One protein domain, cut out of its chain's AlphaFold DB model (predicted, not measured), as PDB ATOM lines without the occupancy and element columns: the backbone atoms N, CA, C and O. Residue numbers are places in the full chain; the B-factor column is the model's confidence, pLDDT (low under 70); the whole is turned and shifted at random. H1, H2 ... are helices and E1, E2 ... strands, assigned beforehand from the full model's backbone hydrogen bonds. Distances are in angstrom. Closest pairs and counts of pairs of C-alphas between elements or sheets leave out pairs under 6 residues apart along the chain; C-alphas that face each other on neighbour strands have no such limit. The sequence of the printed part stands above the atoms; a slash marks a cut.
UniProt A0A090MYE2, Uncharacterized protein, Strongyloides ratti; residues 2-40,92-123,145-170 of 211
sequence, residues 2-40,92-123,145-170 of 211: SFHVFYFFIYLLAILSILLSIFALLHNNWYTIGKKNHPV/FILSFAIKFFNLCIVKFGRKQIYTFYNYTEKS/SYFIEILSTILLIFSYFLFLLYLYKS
ATOM      1  N   SER A   2     331.681 364.847 135.230       76.00
ATOM      2  CA  SER A   2     332.354 363.759 134.494       76.00
ATOM      3  C   SER A   2     331.437 362.531 134.375       76.00
ATOM      4  O   SER A   2     330.666 362.257 135.298       76.00
ATOM      5  N   PHE A   3     331.516 361.792 133.257       73.56
ATOM      6  CA  PHE A   3     330.717 360.580 132.997       73.56
ATOM      7  C   PHE A   3     330.810 359.562 134.140       73.56
ATOM      8  O   PHE A   3     329.801 358.983 134.536       73.56
ATOM      9  N   HIS A   4     331.995 359.423 134.737       77.19
ATOM     10  CA  HIS A   4     332.224 358.535 135.876       77.19
ATOM     11  C   HIS A   4     331.494 358.983 137.145       77.19
ATOM     12  O   HIS A   4     330.963 358.151 137.874       77.19
ATOM     13  N   VAL A   5     331.409 360.293 137.392       83.56
ATOM     14  CA  VAL A   5     330.733 360.845 138.578       83.56
ATOM     15  C   VAL A   5     329.221 360.658 138.458       83.56
ATOM     16  O   VAL A   5     328.561 360.311 139.433       83.56
ATOM     17  N   PHE A   6     328.666 360.836 137.255       84.06
ATOM     18  CA  PHE A   6     327.243 360.596 137.009       84.06
ATOM     19  C   PHE A   6     326.883 359.114 137.167       84.06
ATOM     20  O   PHE A   6     325.892 358.782 137.809       84.06
ATOM     21  N   TYR A   7     327.731 358.218 136.660       82.75
ATOM     22  CA  TYR A   7     327.551 356.781 136.834       82.75
ATOM     23  C   TYR A   7     327.625 356.349 138.307       82.75
ATOM     24  O   TYR A   7     326.763 355.613 138.787       82.75
ATOM     25  N   PHE A   8     328.619 356.852 139.045       86.88
ATOM     26  CA  PHE A   8     328.764 356.604 140.481       86.88
ATOM     27  C   PHE A   8     327.543 357.085 141.276       86.88
ATOM     28  O   PHE A   8     327.085 356.401 142.187       86.88
ATOM     29  N   PHE A   9     326.965 358.227 140.896       88.94
ATOM     30  CA  PHE A   9     325.743 358.737 141.512       88.94
ATOM     31  C   PHE A   9     324.541 357.796 141.310       88.94
ATOM     32  O   PHE A   9     323.834 357.492 142.269       88.94
ATOM     33  N   ILE A  10     324.339 357.269 140.097       89.81
ATOM     34  CA  ILE A  10     323.274 356.286 139.815       89.81
ATOM     35  C   ILE A  10     323.477 355.011 140.648       89.81
ATOM     36  O   ILE A  10     322.523 354.485 141.229       89.81
ATOM     37  N   TYR A  11     324.725 354.542 140.735       87.06
ATOM     38  CA  TYR A  11     325.111 353.381 141.537       87.06
ATOM     39  C   TYR A  11     324.780 353.582 143.024       87.06
ATOM     40  O   TYR A  11     324.153 352.724 143.649       87.06
ATOM     41  N   LEU A  12     325.122 354.748 143.577       91.38
ATOM     42  CA  LEU A  12     324.825 355.101 144.964       91.38
ATOM     43  C   LEU A  12     323.313 355.125 145.242       91.38
ATOM     44  O   LEU A  12     322.878 354.602 146.266       91.38
ATOM     45  N   LEU A  13     322.508 355.670 144.323       91.75
ATOM     46  CA  LEU A  13     321.044 355.679 144.445       91.75
ATOM     47  C   LEU A  13     320.457 354.261 144.486       91.75
ATOM     48  O   LEU A  13     319.551 353.990 145.277       91.75
ATOM     49  N   ALA A  14     320.977 353.349 143.659       89.12
ATOM     50  CA  ALA A  14     320.523 351.961 143.639       89.12
ATOM     51  C   ALA A  14     320.861 351.234 144.954       89.12
ATOM     52  O   ALA A  14     320.002 350.558 145.522       89.12
ATOM     53  N   ILE A  15     322.071 351.437 145.491       89.69
ATOM     54  CA  ILE A  15     322.461 350.890 146.802       89.69
ATOM     55  C   ILE A  15     321.595 351.461 147.920       89.69
ATOM     56  O   ILE A  15     321.091 350.703 148.748       89.69
ATOM     57  N   LEU A  16     321.387 352.777 147.941       92.88
ATOM     58  CA  LEU A  16     320.563 353.423 148.960       92.88
ATOM     59  C   LEU A  16     319.128 352.877 148.944       92.88
ATOM     60  O   LEU A  16     318.552 352.629 150.002       92.88
ATOM     61  N   SER A  17     318.577 352.613 147.756       92.94
ATOM     62  CA  SER A  17     317.281 351.945 147.612       92.94
ATOM     63  C   SER A  17     317.275 350.575 148.295       92.94
ATOM     64  O   SER A  17     316.363 350.301 149.077       92.94
ATOM     65  N   ILE A  18     318.283 349.731 148.047       90.31
ATOM     66  CA  ILE A  18     318.390 348.406 148.681       90.31
ATOM     67  C   ILE A  18     318.459 348.537 150.205       90.31
ATOM     68  O   ILE A  18     317.718 347.854 150.912       90.31
ATOM     69  N   LEU A  19     319.309 349.433 150.715       91.06
ATOM     70  CA  LEU A  19     319.466 349.649 152.154       91.06
ATOM     71  C   LEU A  19     318.151 350.082 152.809       91.06
ATOM     72  O   LEU A  19     317.806 349.562 153.867       91.06
ATOM     73  N   LEU A  20     317.378 350.959 152.162       90.50
ATOM     74  CA  LEU A  20     316.049 351.352 152.641       90.50
ATOM     75  C   LEU A  20     315.057 350.180 152.644       90.50
ATOM     76  O   LEU A  20     314.278 350.061 153.585       90.50
ATOM     77  N   SER A  21     315.099 349.293 151.641       89.38
ATOM     78  CA  SER A  21     314.245 348.091 151.610       89.38
ATOM     79  C   SER A  21     314.591 347.110 152.737       89.38
ATOM     80  O   SER A  21     313.702 346.533 153.365       89.38
ATOM     81  N   ILE A  22     315.886 346.930 153.026       87.50
ATOM     82  CA  ILE A  22     316.355 346.098 154.147       87.50
ATOM     83  C   ILE A  22     315.970 346.745 155.481       87.50
ATOM     84  O   ILE A  22     315.486 346.067 156.383       87.50
ATOM     85  N   PHE A  23     316.130 348.062 155.606       87.38
ATOM     86  CA  PHE A  23     315.725 348.787 156.805       87.38
ATOM     87  C   PHE A  23     314.215 348.680 157.049       87.38
ATOM     88  O   PHE A  23     313.814 348.402 158.173       87.38
ATOM     89  N   ALA A  24     313.375 348.822 156.018       84.25
ATOM     90  CA  ALA A  24     311.926 348.641 156.140       84.25
ATOM     91  C   ALA A  24     311.563 347.252 156.693       84.25
ATOM     92  O   ALA A  24     310.717 347.148 157.589       84.25
ATOM     93  N   LEU A  25     312.254 346.212 156.210       80.00
ATOM     94  CA  LEU A  25     312.129 344.835 156.687       80.00
ATOM     95  C   LEU A  25     312.478 344.705 158.174       80.00
ATOM     96  O   LEU A  25     311.674 344.172 158.937       80.00
ATOM     97  N   LEU A  26     313.641 345.217 158.584       79.75
ATOM     98  CA  LEU A  26     314.143 345.108 159.959       79.75
ATOM     99  C   LEU A  26     313.369 345.982 160.951       79.75
ATOM    100  O   LEU A  26     313.127 345.564 162.077       79.75
ATOM    101  N   HIS A  27     312.953 347.178 160.530       78.38
ATOM    102  CA  HIS A  27     312.173 348.110 161.345       78.38
ATOM    103  C   HIS A  27     310.783 347.553 161.683       78.38
ATOM    104  O   HIS A  27     310.190 347.935 162.687       78.38
ATOM    105  N   ASN A  28     310.284 346.613 160.868       71.88
ATOM    106  CA  ASN A  28     309.182 345.727 161.228       71.88
ATOM    107  C   ASN A  28     307.891 346.458 161.677       71.88
ATOM    108  O   ASN A  28     307.099 345.923 162.440       71.88
ATOM    109  N   ASN A  29     307.652 347.677 161.187       78.88
ATOM    110  CA  ASN A  29     306.466 348.485 161.477       78.88
ATOM    111  C   ASN A  29     305.619 348.604 160.207       78.88
ATOM    112  O   ASN A  29     305.547 349.659 159.572       78.88
ATOM    113  N   TRP A  30     305.069 347.474 159.770       76.00
ATOM    114  CA  TRP A  30     304.344 347.364 158.503       76.00
ATOM    115  C   TRP A  30     302.885 347.799 158.634       76.00
ATOM    116  O   TRP A  30     302.324 348.373 157.698       76.00
ATOM    117  N   TYR A  31     302.297 347.579 159.810       68.56
ATOM    118  CA  TYR A  31     300.911 347.903 160.121       68.56
ATOM    119  C   TYR A  31     300.804 348.547 161.495       68.56
ATOM    120  O   TYR A  31     301.551 348.200 162.403       68.56
ATOM    121  N   THR A  32     299.815 349.413 161.667       61.16
ATOM    122  CA  THR A  32     299.439 349.955 162.971       61.16
ATOM    123  C   THR A  32     297.971 349.647 163.231       61.16
ATOM    124  O   THR A  32     297.111 349.938 162.393       61.16
ATOM    125  N   ILE A  33     297.663 349.057 164.388       57.78
ATOM    126  CA  ILE A  33     296.273 348.802 164.795       57.78
ATOM    127  C   ILE A  33     295.663 350.122 165.276       57.78
ATOM    128  O   ILE A  33     296.103 350.686 166.284       57.78
ATOM    129  N   GLY A  34     294.635 350.611 164.576       41.47
ATOM    130  CA  GLY A  34     294.064 351.945 164.794       41.47
ATOM    131  C   GLY A  34     293.499 352.199 166.196       41.47
ATOM    132  O   GLY A  34     293.454 353.348 166.617       41.47
ATOM    133  N   LYS A  35     293.126 351.152 166.947       43.81
ATOM    134  CA  LYS A  35     292.537 351.288 168.292       43.81
ATOM    135  C   LYS A  35     293.574 351.554 169.399       43.81
ATOM    136  O   LYS A  35     293.186 351.969 170.483       43.81
ATOM    137  N   LYS A  36     294.873 351.310 169.152       46.25
ATOM    138  CA  LYS A  36     295.936 351.449 170.175       46.25
ATOM    139  C   LYS A  36     297.281 352.012 169.678       46.25
ATOM    140  O   LYS A  36     298.231 352.033 170.447       46.25
ATOM    141  N   ASN A  37     297.405 352.444 168.418       49.09
ATOM    142  CA  ASN A  37     298.695 352.851 167.825       49.09
ATOM    143  C   ASN A  37     299.823 351.807 168.009       49.09
ATOM    144  O   ASN A  37     300.999 352.160 168.036       49.09
ATOM    145  N   HIS A  38     299.488 350.516 168.114       51.19
ATOM    146  CA  HIS A  38     300.495 349.468 168.265       51.19
ATOM    147  C   HIS A  38     301.086 349.080 166.904       51.19
ATOM    148  O   HIS A  38     300.312 348.709 166.010       51.19
ATOM    149  N   PRO A  39     302.423 349.139 166.742       49.12
ATOM    150  CA  PRO A  39     303.087 348.647 165.548       49.12
ATOM    151  C   PRO A  39     303.036 347.118 165.528       49.12
ATOM    152  O   PRO A  39     303.400 346.447 166.494       49.12
ATOM    153  N   VAL A  40     302.584 346.568 164.409       56.16
ATOM    154  CA  VAL A  40     302.571 345.135 164.132       56.16
ATOM    155  C   VAL A  40     303.496 344.869 162.956       56.16
ATOM    156  O   VAL A  40     303.328 345.411 161.857       56.16
ATOM    157  N   PHE A  92     320.140 345.750 140.056       86.38
ATOM    158  CA  PHE A  92     318.716 345.908 139.753       86.38
ATOM    159  C   PHE A  92     317.933 344.604 139.945       86.38
ATOM    160  O   PHE A  92     316.853 344.633 140.536       86.38
ATOM    161  N   ILE A  93     318.484 343.465 139.517       86.69
ATOM    162  CA  ILE A  93     317.862 342.146 139.716       86.69
ATOM    163  C   ILE A  93     317.726 341.837 141.212       86.69
ATOM    164  O   ILE A  93     316.648 341.451 141.666       86.69
ATOM    165  N   LEU A  94     318.794 342.049 141.987       87.38
ATOM    166  CA  LEU A  94     318.777 341.838 143.433       87.38
ATOM    167  C   LEU A  94     317.763 342.765 144.118       87.38
ATOM    168  O   LEU A  94     316.988 342.319 144.963       87.38
ATOM    169  N   SER A  95     317.717 344.035 143.708       88.19
ATOM    170  CA  SER A  95     316.738 345.005 144.209       88.19
ATOM    171  C   SER A  95     315.310 344.548 143.930       88.19
ATOM    172  O   SER A  95     314.468 344.576 144.824       88.19
ATOM    173  N   PHE A  96     315.030 344.083 142.711       87.44
ATOM    174  CA  PHE A  96     313.709 343.581 142.340       87.44
ATOM    175  C   PHE A  96     313.305 342.363 143.183       87.44
ATOM    176  O   PHE A  96     312.169 342.295 143.649       87.44
ATOM    177  N   ALA A  97     314.237 341.440 143.440       88.12
ATOM    178  CA  ALA A  97     313.991 340.274 144.285       88.12
ATOM    179  C   ALA A  97     313.638 340.663 145.733       88.12
ATOM    180  O   ALA A  97     312.656 340.153 146.277       88.12
ATOM    181  N   ILE A  98     314.379 341.600 146.336       86.94
ATOM    182  CA  ILE A  98     314.106 342.096 147.698       86.94
ATOM    183  C   ILE A  98     312.735 342.779 147.758       86.94
ATOM    184  O   ILE A  98     311.943 342.509 148.657       86.94
ATOM    185  N   LYS A  99     312.411 343.618 146.773       87.81
ATOM    186  CA  LYS A  99     311.118 344.315 146.714       87.81
ATOM    187  C   LYS A  99     309.948 343.367 146.533       87.81
ATOM    188  O   LYS A  99     308.916 343.524 147.181       87.81
ATOM    189  N   PHE A 100     310.115 342.356 145.685       87.62
ATOM    190  CA  PHE A 100     309.125 341.302 145.529       87.62
ATOM    191  C   PHE A 100     308.893 340.564 146.853       87.62
ATOM    192  O   PHE A 100     307.746 340.357 147.246       87.62
ATOM    193  N   PHE A 101     309.965 340.243 147.582       85.56
ATOM    194  CA  PHE A 101     309.867 339.644 148.911       85.56
ATOM    195  C   PHE A 101     309.125 340.557 149.902       85.56
ATOM    196  O   PHE A 101     308.175 340.106 150.543       85.56
ATOM    197  N   ASN A 102     309.452 341.852 149.955       82.62
ATOM    198  CA  ASN A 102     308.763 342.839 150.797       82.62
ATOM    199  C   ASN A 102     307.272 342.986 150.428       82.62
ATOM    200  O   ASN A 102     306.413 343.085 151.305       82.62
ATOM    201  N   LEU A 103     306.920 342.915 149.143       83.69
ATOM    202  CA  LEU A 103     305.524 342.925 148.695       83.69
ATOM    203  C   LEU A 103     304.771 341.660 149.135       83.69
ATOM    204  O   LEU A 103     303.627 341.738 149.596       83.69
ATOM    205  N   CYS A 104     305.406 340.491 149.010       80.38
ATOM    206  CA  CYS A 104     304.856 339.234 149.512       80.38
ATOM    207  C   CYS A 104     304.587 339.330 151.012       80.38
ATOM    208  O   CYS A 104     303.503 338.964 151.458       80.38
ATOM    209  N   ILE A 105     305.529 339.878 151.768       76.31
ATOM    210  CA  ILE A 105     305.407 340.107 153.204       76.31
ATOM    211  C   ILE A 105     304.192 340.960 153.547       76.31
ATOM    212  O   ILE A 105     303.402 340.568 154.401       76.31
ATOM    213  N   VAL A 106     304.003 342.094 152.870       76.69
ATOM    214  CA  VAL A 106     302.828 342.947 153.084       76.69
ATOM    215  C   VAL A 106     301.564 342.121 152.821       76.69
ATOM    216  O   VAL A 106     300.698 341.993 153.691       76.69
ATOM    217  N   LYS A 107     301.484 341.444 151.673       76.44
ATOM    218  CA  LYS A 107     300.305 340.651 151.299       76.44
ATOM    219  C   LYS A 107     300.003 339.506 152.279       76.44
ATOM    220  O   LYS A 107     298.845 339.322 152.658       76.44
ATOM    221  N   PHE A 108     301.014 338.740 152.689       73.44
ATOM    222  CA  PHE A 108     300.862 337.617 153.617       73.44
ATOM    223  C   PHE A 108     300.627 338.084 155.053       73.44
ATOM    224  O   PHE A 108     299.749 337.535 155.717       73.44
ATOM    225  N   GLY A 109     301.327 339.125 155.504       66.88
ATOM    226  CA  GLY A 109     301.171 339.709 156.835       66.88
ATOM    227  C   GLY A 109     299.749 340.209 157.068       66.88
ATOM    228  O   GLY A 109     299.134 339.860 158.071       66.88
ATOM    229  N   ARG A 110     299.147 340.901 156.089       66.62
ATOM    230  CA  ARG A 110     297.739 341.324 156.182       66.62
ATOM    231  C   ARG A 110     296.787 340.132 156.323       66.62
ATOM    232  O   ARG A 110     295.844 340.191 157.107       66.62
ATOM    233  N   LYS A 111     297.037 339.040 155.591       67.25
ATOM    234  CA  LYS A 111     296.217 337.819 155.655       67.25
ATOM    235  C   LYS A 111     296.374 337.083 156.992       67.25
ATOM    236  O   LYS A 111     295.379 336.591 157.524       67.25
ATOM    237  N   GLN A 112     297.589 337.011 157.537       64.81
ATOM    238  CA  GLN A 112     297.853 336.410 158.850       64.81
ATOM    239  C   GLN A 112     297.198 337.211 159.972       64.81
ATOM    240  O   GLN A 112     296.476 336.627 160.774       64.81
ATOM    241  N   ILE A 113     297.366 338.536 159.972       64.31
ATOM    242  CA  ILE A 113     296.728 339.430 160.943       64.31
ATOM    243  C   ILE A 113     295.201 339.278 160.869       64.31
ATOM    244  O   ILE A 113     294.563 339.080 161.894       64.31
ATOM    245  N   TYR A 114     294.613 339.268 159.669       61.47
ATOM    246  CA  TYR A 114     293.174 339.038 159.501       61.47
ATOM    247  C   TYR A 114     292.713 337.686 160.068       61.47
ATOM    248  O   TYR A 114     291.704 337.614 160.764       61.47
ATOM    249  N   THR A 115     293.460 336.613 159.796       58.41
ATOM    250  CA  THR A 115     293.125 335.268 160.292       58.41
ATOM    251  C   THR A 115     293.218 335.209 161.816       58.41
ATOM    252  O   THR A 115     292.334 334.645 162.454       58.41
ATOM    253  N   PHE A 116     294.249 335.832 162.398       58.91
ATOM    254  CA  PHE A 116     294.423 335.926 163.844       58.91
ATOM    255  C   PHE A 116     293.276 336.713 164.486       58.91
ATOM    256  O   PHE A 116     292.653 336.209 165.413       58.91
ATOM    257  N   TYR A 117     292.925 337.889 163.958       57.28
ATOM    258  CA  TYR A 117     291.827 338.700 164.493       57.28
ATOM    259  C   TYR A 117     290.469 338.005 164.391       57.28
ATOM    260  O   TYR A 117     289.767 337.948 165.389       57.28
ATOM    261  N   ASN A 118     290.133 337.399 163.249       52.44
ATOM    262  CA  ASN A 118     288.874 336.661 163.084       52.44
ATOM    263  C   ASN A 118     288.803 335.433 164.016       52.44
ATOM    264  O   ASN A 118     287.752 335.117 164.567       52.44
ATOM    265  N   TYR A 119     289.930 334.746 164.240       54.28
ATOM    266  CA  TYR A 119     290.002 333.654 165.214       54.28
ATOM    267  C   TYR A 119     289.835 334.161 166.654       54.28
ATOM    268  O   TYR A 119     289.086 333.572 167.428       54.28
ATOM    269  N   THR A 120     290.487 335.278 166.992       50.41
ATOM    270  CA  THR A 120     290.421 335.884 168.329       50.41
ATOM    271  C   THR A 120     289.008 336.386 168.619       50.41
ATOM    272  O   THR A 120     288.441 336.019 169.639       50.41
ATOM    273  N   GLU A 121     288.394 337.112 167.682       45.06
ATOM    274  CA  GLU A 121     287.025 337.634 167.769       45.06
ATOM    275  C   GLU A 121     285.988 336.516 167.938       45.06
ATOM    276  O   GLU A 121     285.140 336.601 168.823       45.06
ATOM    277  N   LYS A 122     286.115 335.411 167.187       46.81
ATOM    278  CA  LYS A 122     285.267 334.219 167.379       46.81
ATOM    279  C   LYS A 122     285.491 333.520 168.721       46.81
ATOM    280  O   LYS A 122     284.574 332.872 169.216       46.81
ATOM    281  N   SER A 123     286.690 333.613 169.294       40.06
ATOM    282  CA  SER A 123     287.020 333.009 170.592       40.06
ATOM    283  C   SER A 123     286.661 333.888 171.798       40.06
ATOM    284  O   SER A 123     286.561 333.371 172.907       40.06
ATOM    285  N   SER A 145     307.250 351.340 157.988       84.44
ATOM    286  CA  SER A 145     308.005 350.445 157.097       84.44
ATOM    287  C   SER A 145     307.388 350.367 155.698       84.44
ATOM    288  O   SER A 145     308.120 350.284 154.716       84.44
ATOM    289  N   TYR A 146     306.060 350.471 155.584       85.56
ATOM    290  CA  TYR A 146     305.383 350.490 154.287       85.56
ATOM    291  C   TYR A 146     305.731 351.752 153.481       85.56
ATOM    292  O   TYR A 146     306.052 351.668 152.297       85.56
ATOM    293  N   PHE A 147     305.737 352.923 154.123       88.38
ATOM    294  CA  PHE A 147     306.106 354.180 153.463       88.38
ATOM    295  C   PHE A 147     307.587 354.226 153.071       88.38
ATOM    296  O   PHE A 147     307.918 354.710 151.987       88.38
ATOM    297  N   ILE A 148     308.470 353.676 153.909       89.25
ATOM    298  CA  ILE A 148     309.899 353.539 153.591       89.25
ATOM    299  C   ILE A 148     310.091 352.634 152.366       89.25
ATOM    300  O   ILE A 148     310.890 352.959 151.485       89.25
ATOM    301  N   GLU A 149     309.329 351.543 152.256       90.12
ATOM    302  CA  GLU A 149     309.382 350.656 151.089       90.12
ATOM    303  C   GLU A 149     308.881 351.343 149.807       90.12
ATOM    304  O   GLU A 149     309.491 351.194 148.741       90.12
ATOM    305  N   ILE A 150     307.817 352.151 149.892       90.19
ATOM    306  CA  ILE A 150     307.350 352.972 148.761       90.19
ATOM    307  C   ILE A 150     308.446 353.944 148.323       90.19
ATOM    308  O   ILE A 150     308.782 353.993 147.138       90.19
ATOM    309  N   LEU A 151     309.037 354.684 149.265       92.88
ATOM    310  CA  LEU A 151     310.097 355.650 148.973       92.88
ATOM    311  C   LEU A 151     311.306 354.970 148.320       92.88
ATOM    312  O   LEU A 151     311.813 355.432 147.298       92.88
ATOM    313  N   SER A 152     311.724 353.830 148.870       93.50
ATOM    314  CA  SER A 152     312.772 352.985 148.301       93.50
ATOM    315  C   SER A 152     312.437 352.546 146.867       93.50
ATOM    316  O   SER A 152     313.299 352.536 145.991       93.50
ATOM    317  N   THR A 153     311.177 352.211 146.588       91.38
ATOM    318  CA  THR A 153     310.734 351.790 145.249       91.38
ATOM    319  C   THR A 153     310.779 352.930 144.240       91.38
ATOM    320  O   THR A 153     311.282 352.739 143.132       91.38
ATOM    321  N   ILE A 154     310.336 354.126 144.631       93.31
ATOM    322  CA  ILE A 154     310.443 355.331 143.798       93.31
ATOM    323  C   ILE A 154     311.914 355.626 143.479       93.31
ATOM    324  O   ILE A 154     312.253 355.891 142.326       93.31
ATOM    325  N   LEU A 155     312.796 355.514 144.477       93.81
ATOM    326  CA  LEU A 155     314.231 355.734 144.310       93.81
ATOM    327  C   LEU A 155     314.854 354.750 143.306       93.81
ATOM    328  O   LEU A 155     315.652 355.156 142.457       93.81
ATOM    329  N   LEU A 156     314.461 353.473 143.362       92.38
ATOM    330  CA  LEU A 156     314.918 352.456 142.414       92.38
ATOM    331  C   LEU A 156     314.469 352.763 140.984       92.38
ATOM    332  O   LEU A 156     315.285 352.718 140.065       92.38
ATOM    333  N   ILE A 157     313.184 353.083 140.804       92.38
ATOM    334  CA  ILE A 157     312.607 353.425 139.498       92.38
ATOM    335  C   ILE A 157     313.337 354.636 138.914       92.38
ATOM    336  O   ILE A 157     313.740 354.621 137.752       92.38
ATOM    337  N   PHE A 158     313.571 355.660 139.732       93.31
ATOM    338  CA  PHE A 158     314.298 356.854 139.318       93.31
ATOM    339  C   PHE A 158     315.745 356.541 138.905       93.31
ATOM    340  O   PHE A 158     316.182 356.965 137.835       93.31
ATOM    341  N   SER A 159     316.473 355.742 139.695       91.81
ATOM    342  CA  SER A 159     317.830 355.291 139.347       91.81
ATOM    343  C   SER A 159     317.850 354.500 138.032       91.81
ATOM    344  O   SER A 159     318.706 354.734 137.177       91.81
ATOM    345  N   TYR A 160     316.863 353.630 137.817       89.94
ATOM    346  CA  TYR A 160     316.723 352.872 136.576       89.94
ATOM    347  C   TYR A 160     316.485 353.778 135.359       89.94
ATOM    348  O   TYR A 160     317.152 353.619 134.335       89.94
ATOM    349  N   PHE A 161     315.608 354.780 135.470       92.06
ATOM    350  CA  PHE A 161     315.402 355.759 134.398       92.06
ATOM    351  C   PHE A 161     316.673 356.558 134.087       92.06
ATOM    352  O   PHE A 161     317.015 356.727 132.913       92.06
ATOM    353  N   LEU A 162     317.415 357.001 135.108       89.69
ATOM    354  CA  LEU A 162     318.699 357.682 134.910       89.69
ATOM    355  C   LEU A 162     319.734 356.774 134.235       89.69
ATOM    356  O   LEU A 162     320.487 357.233 133.375       89.69
ATOM    357  N   PHE A 163     319.756 355.490 134.589       87.81
ATOM    358  CA  PHE A 163     320.622 354.496 133.962       87.81
ATOM    359  C   PHE A 163     320.276 354.278 132.483       87.81
ATOM    360  O   PHE A 163     321.171 354.272 131.636       87.81
ATOM    361  N   LEU A 164     318.991 354.167 132.137       85.50
ATOM    362  CA  LEU A 164     318.562 354.078 130.738       85.50
ATOM    363  C   LEU A 164     318.930 355.338 129.947       85.50
ATOM    364  O   LEU A 164     319.448 355.234 128.833       85.50
ATOM    365  N   LEU A 165     318.729 356.522 130.531       84.94
ATOM    366  CA  LEU A 165     319.118 357.793 129.918       84.94
ATOM    367  C   LEU A 165     320.637 357.867 129.690       84.94
ATOM    368  O   LEU A 165     321.089 358.328 128.638       84.94
ATOM    369  N   TYR A 166     321.428 357.378 130.650       82.75
ATOM    370  CA  TYR A 166     322.881 357.263 130.526       82.75
ATOM    371  C   TYR A 166     323.277 356.375 129.343       82.75
ATOM    372  O   TYR A 166     324.078 356.793 128.504       82.75
ATOM    373  N   LEU A 167     322.692 355.177 129.241       79.06
ATOM    374  CA  LEU A 167     322.963 354.254 128.138       79.06
ATOM    375  C   LEU A 167     322.566 354.854 126.787       79.06
ATOM    376  O   LEU A 167     323.338 354.773 125.829       79.06
ATOM    377  N   TYR A 168     321.404 355.507 126.720       76.31
ATOM    378  CA  TYR A 168     320.930 356.175 125.511       76.31
ATOM    379  C   TYR A 168     321.914 357.252 125.035       76.31
ATOM    380  O   TYR A 168     322.322 357.246 123.870       76.31
ATOM    381  N   LYS A 169     322.358 358.131 125.946       75.44
ATOM    382  CA  LYS A 169     323.320 359.202 125.643       75.44
ATOM    383  C   LYS A 169     324.702 358.661 125.269       75.44
ATOM    384  O   LYS A 169     325.353 359.197 124.372       75.44
ATOM    385  N   SER A 170     325.149 357.595 125.933       67.31
ATOM    386  CA  SER A 170     326.423 356.945 125.614       67.31
ATOM    387  C   SER A 170     326.405 356.339 124.210       67.31
ATOM    388  O   SER A 170     327.394 356.471 123.492       67.31
TER     389      SER A 170
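What this domain is: This is residues 2 to 40, 92 to 123 and 145 to 170 of the 211 residues of an uncharacterized protein of Strongyloides ratti (UniProt A0A090MYE2). Three long helices form a loose, rod-like bundle: H1 and H3 run side by side in opposite directions, and H2 joins them through its residues 92 to 102 and then runs on past them, its residues 114 to 123 sticking out. A small hairpin of E1 and E2 follows the end of H1, near the start of H3. The printed part has 97 residues with three named helices and two named strands, in the order H1, E1, E2, H2, H3; the sheet is E1 - E2, antiparallel, and the class is mostly helix. The whole is loose, with a radius of gyration of the C-alphas of 17.9 A, and spans 65 by 21 by 16 A.

Where its parts are: Strand E1 is residues 31 to 33, 6.6 A from first to last C-alpha, and strand E2 is residues 38 to 40, 6.3 A. Before them, H1 is residues 3 to 27, 36.1 A long, with C-alpha 3 at (330.717, 360.580, 132.997). H2, residues 92 to 123, is the longest helix, 46.1 A, and its C-alpha 123 is at (287.020, 333.009, 170.592). H3 is residues 145 to 170, 37.0 A long, and ends with C-alpha 170 at (326.423, 356.945, 125.614).

How they stand to each other: E1 and E2 form an antiparallel hairpin, with 141 degrees between their directions. N 31 and O 40 are 3.2 A apart and N 40 and O 31 are 2.8 A apart, both within hydrogen-bond range. The closest C-alphas of E1 and H3 are those of Tyr 31 and Tyr 146, 7.8 A. E1 and H2 are apart, but only just, at 8.3 A. H1 and H3 touch, with their closest C-alphas, those of Ala 24 and Ser 145, 4.4 A apart; they run opposite ways at a shallow tilt of 18 degrees. H1 touches H2 with residues 14 to 25 alone, closest at the C-alphas of Ile 18 and Ser 95, 5.9 A; they run the same way at a shallow tilt of 17 degrees. H2 touches H3 with residues 92 to 102 alone, closest at the C-alphas of Lys 99 and Thr 153, 7.6 A; they run opposite ways at a shallow tilt of 19 degrees. In H1, H2 and H3 every O i to N i+4 pair is within hydrogen-bond range.

The domain as a whole: The two C-alphas farthest apart, those of Ser 2 and Ser 123, are 65.6 A apart. Residues 41 to 91 are not printed, with 29.3 A between C-alphas 40 and 92, and neither are residues 124 to 144, with 30.4 A between C-alphas 123 and 145. Of the links that are printed whole, H1 to E1 and E1 to E2 are tight. The mean pLDDT of the printed part is 77.7, and it is under 70 at residues 31 to 40, residues 109 to 123 and residue 170 of this model.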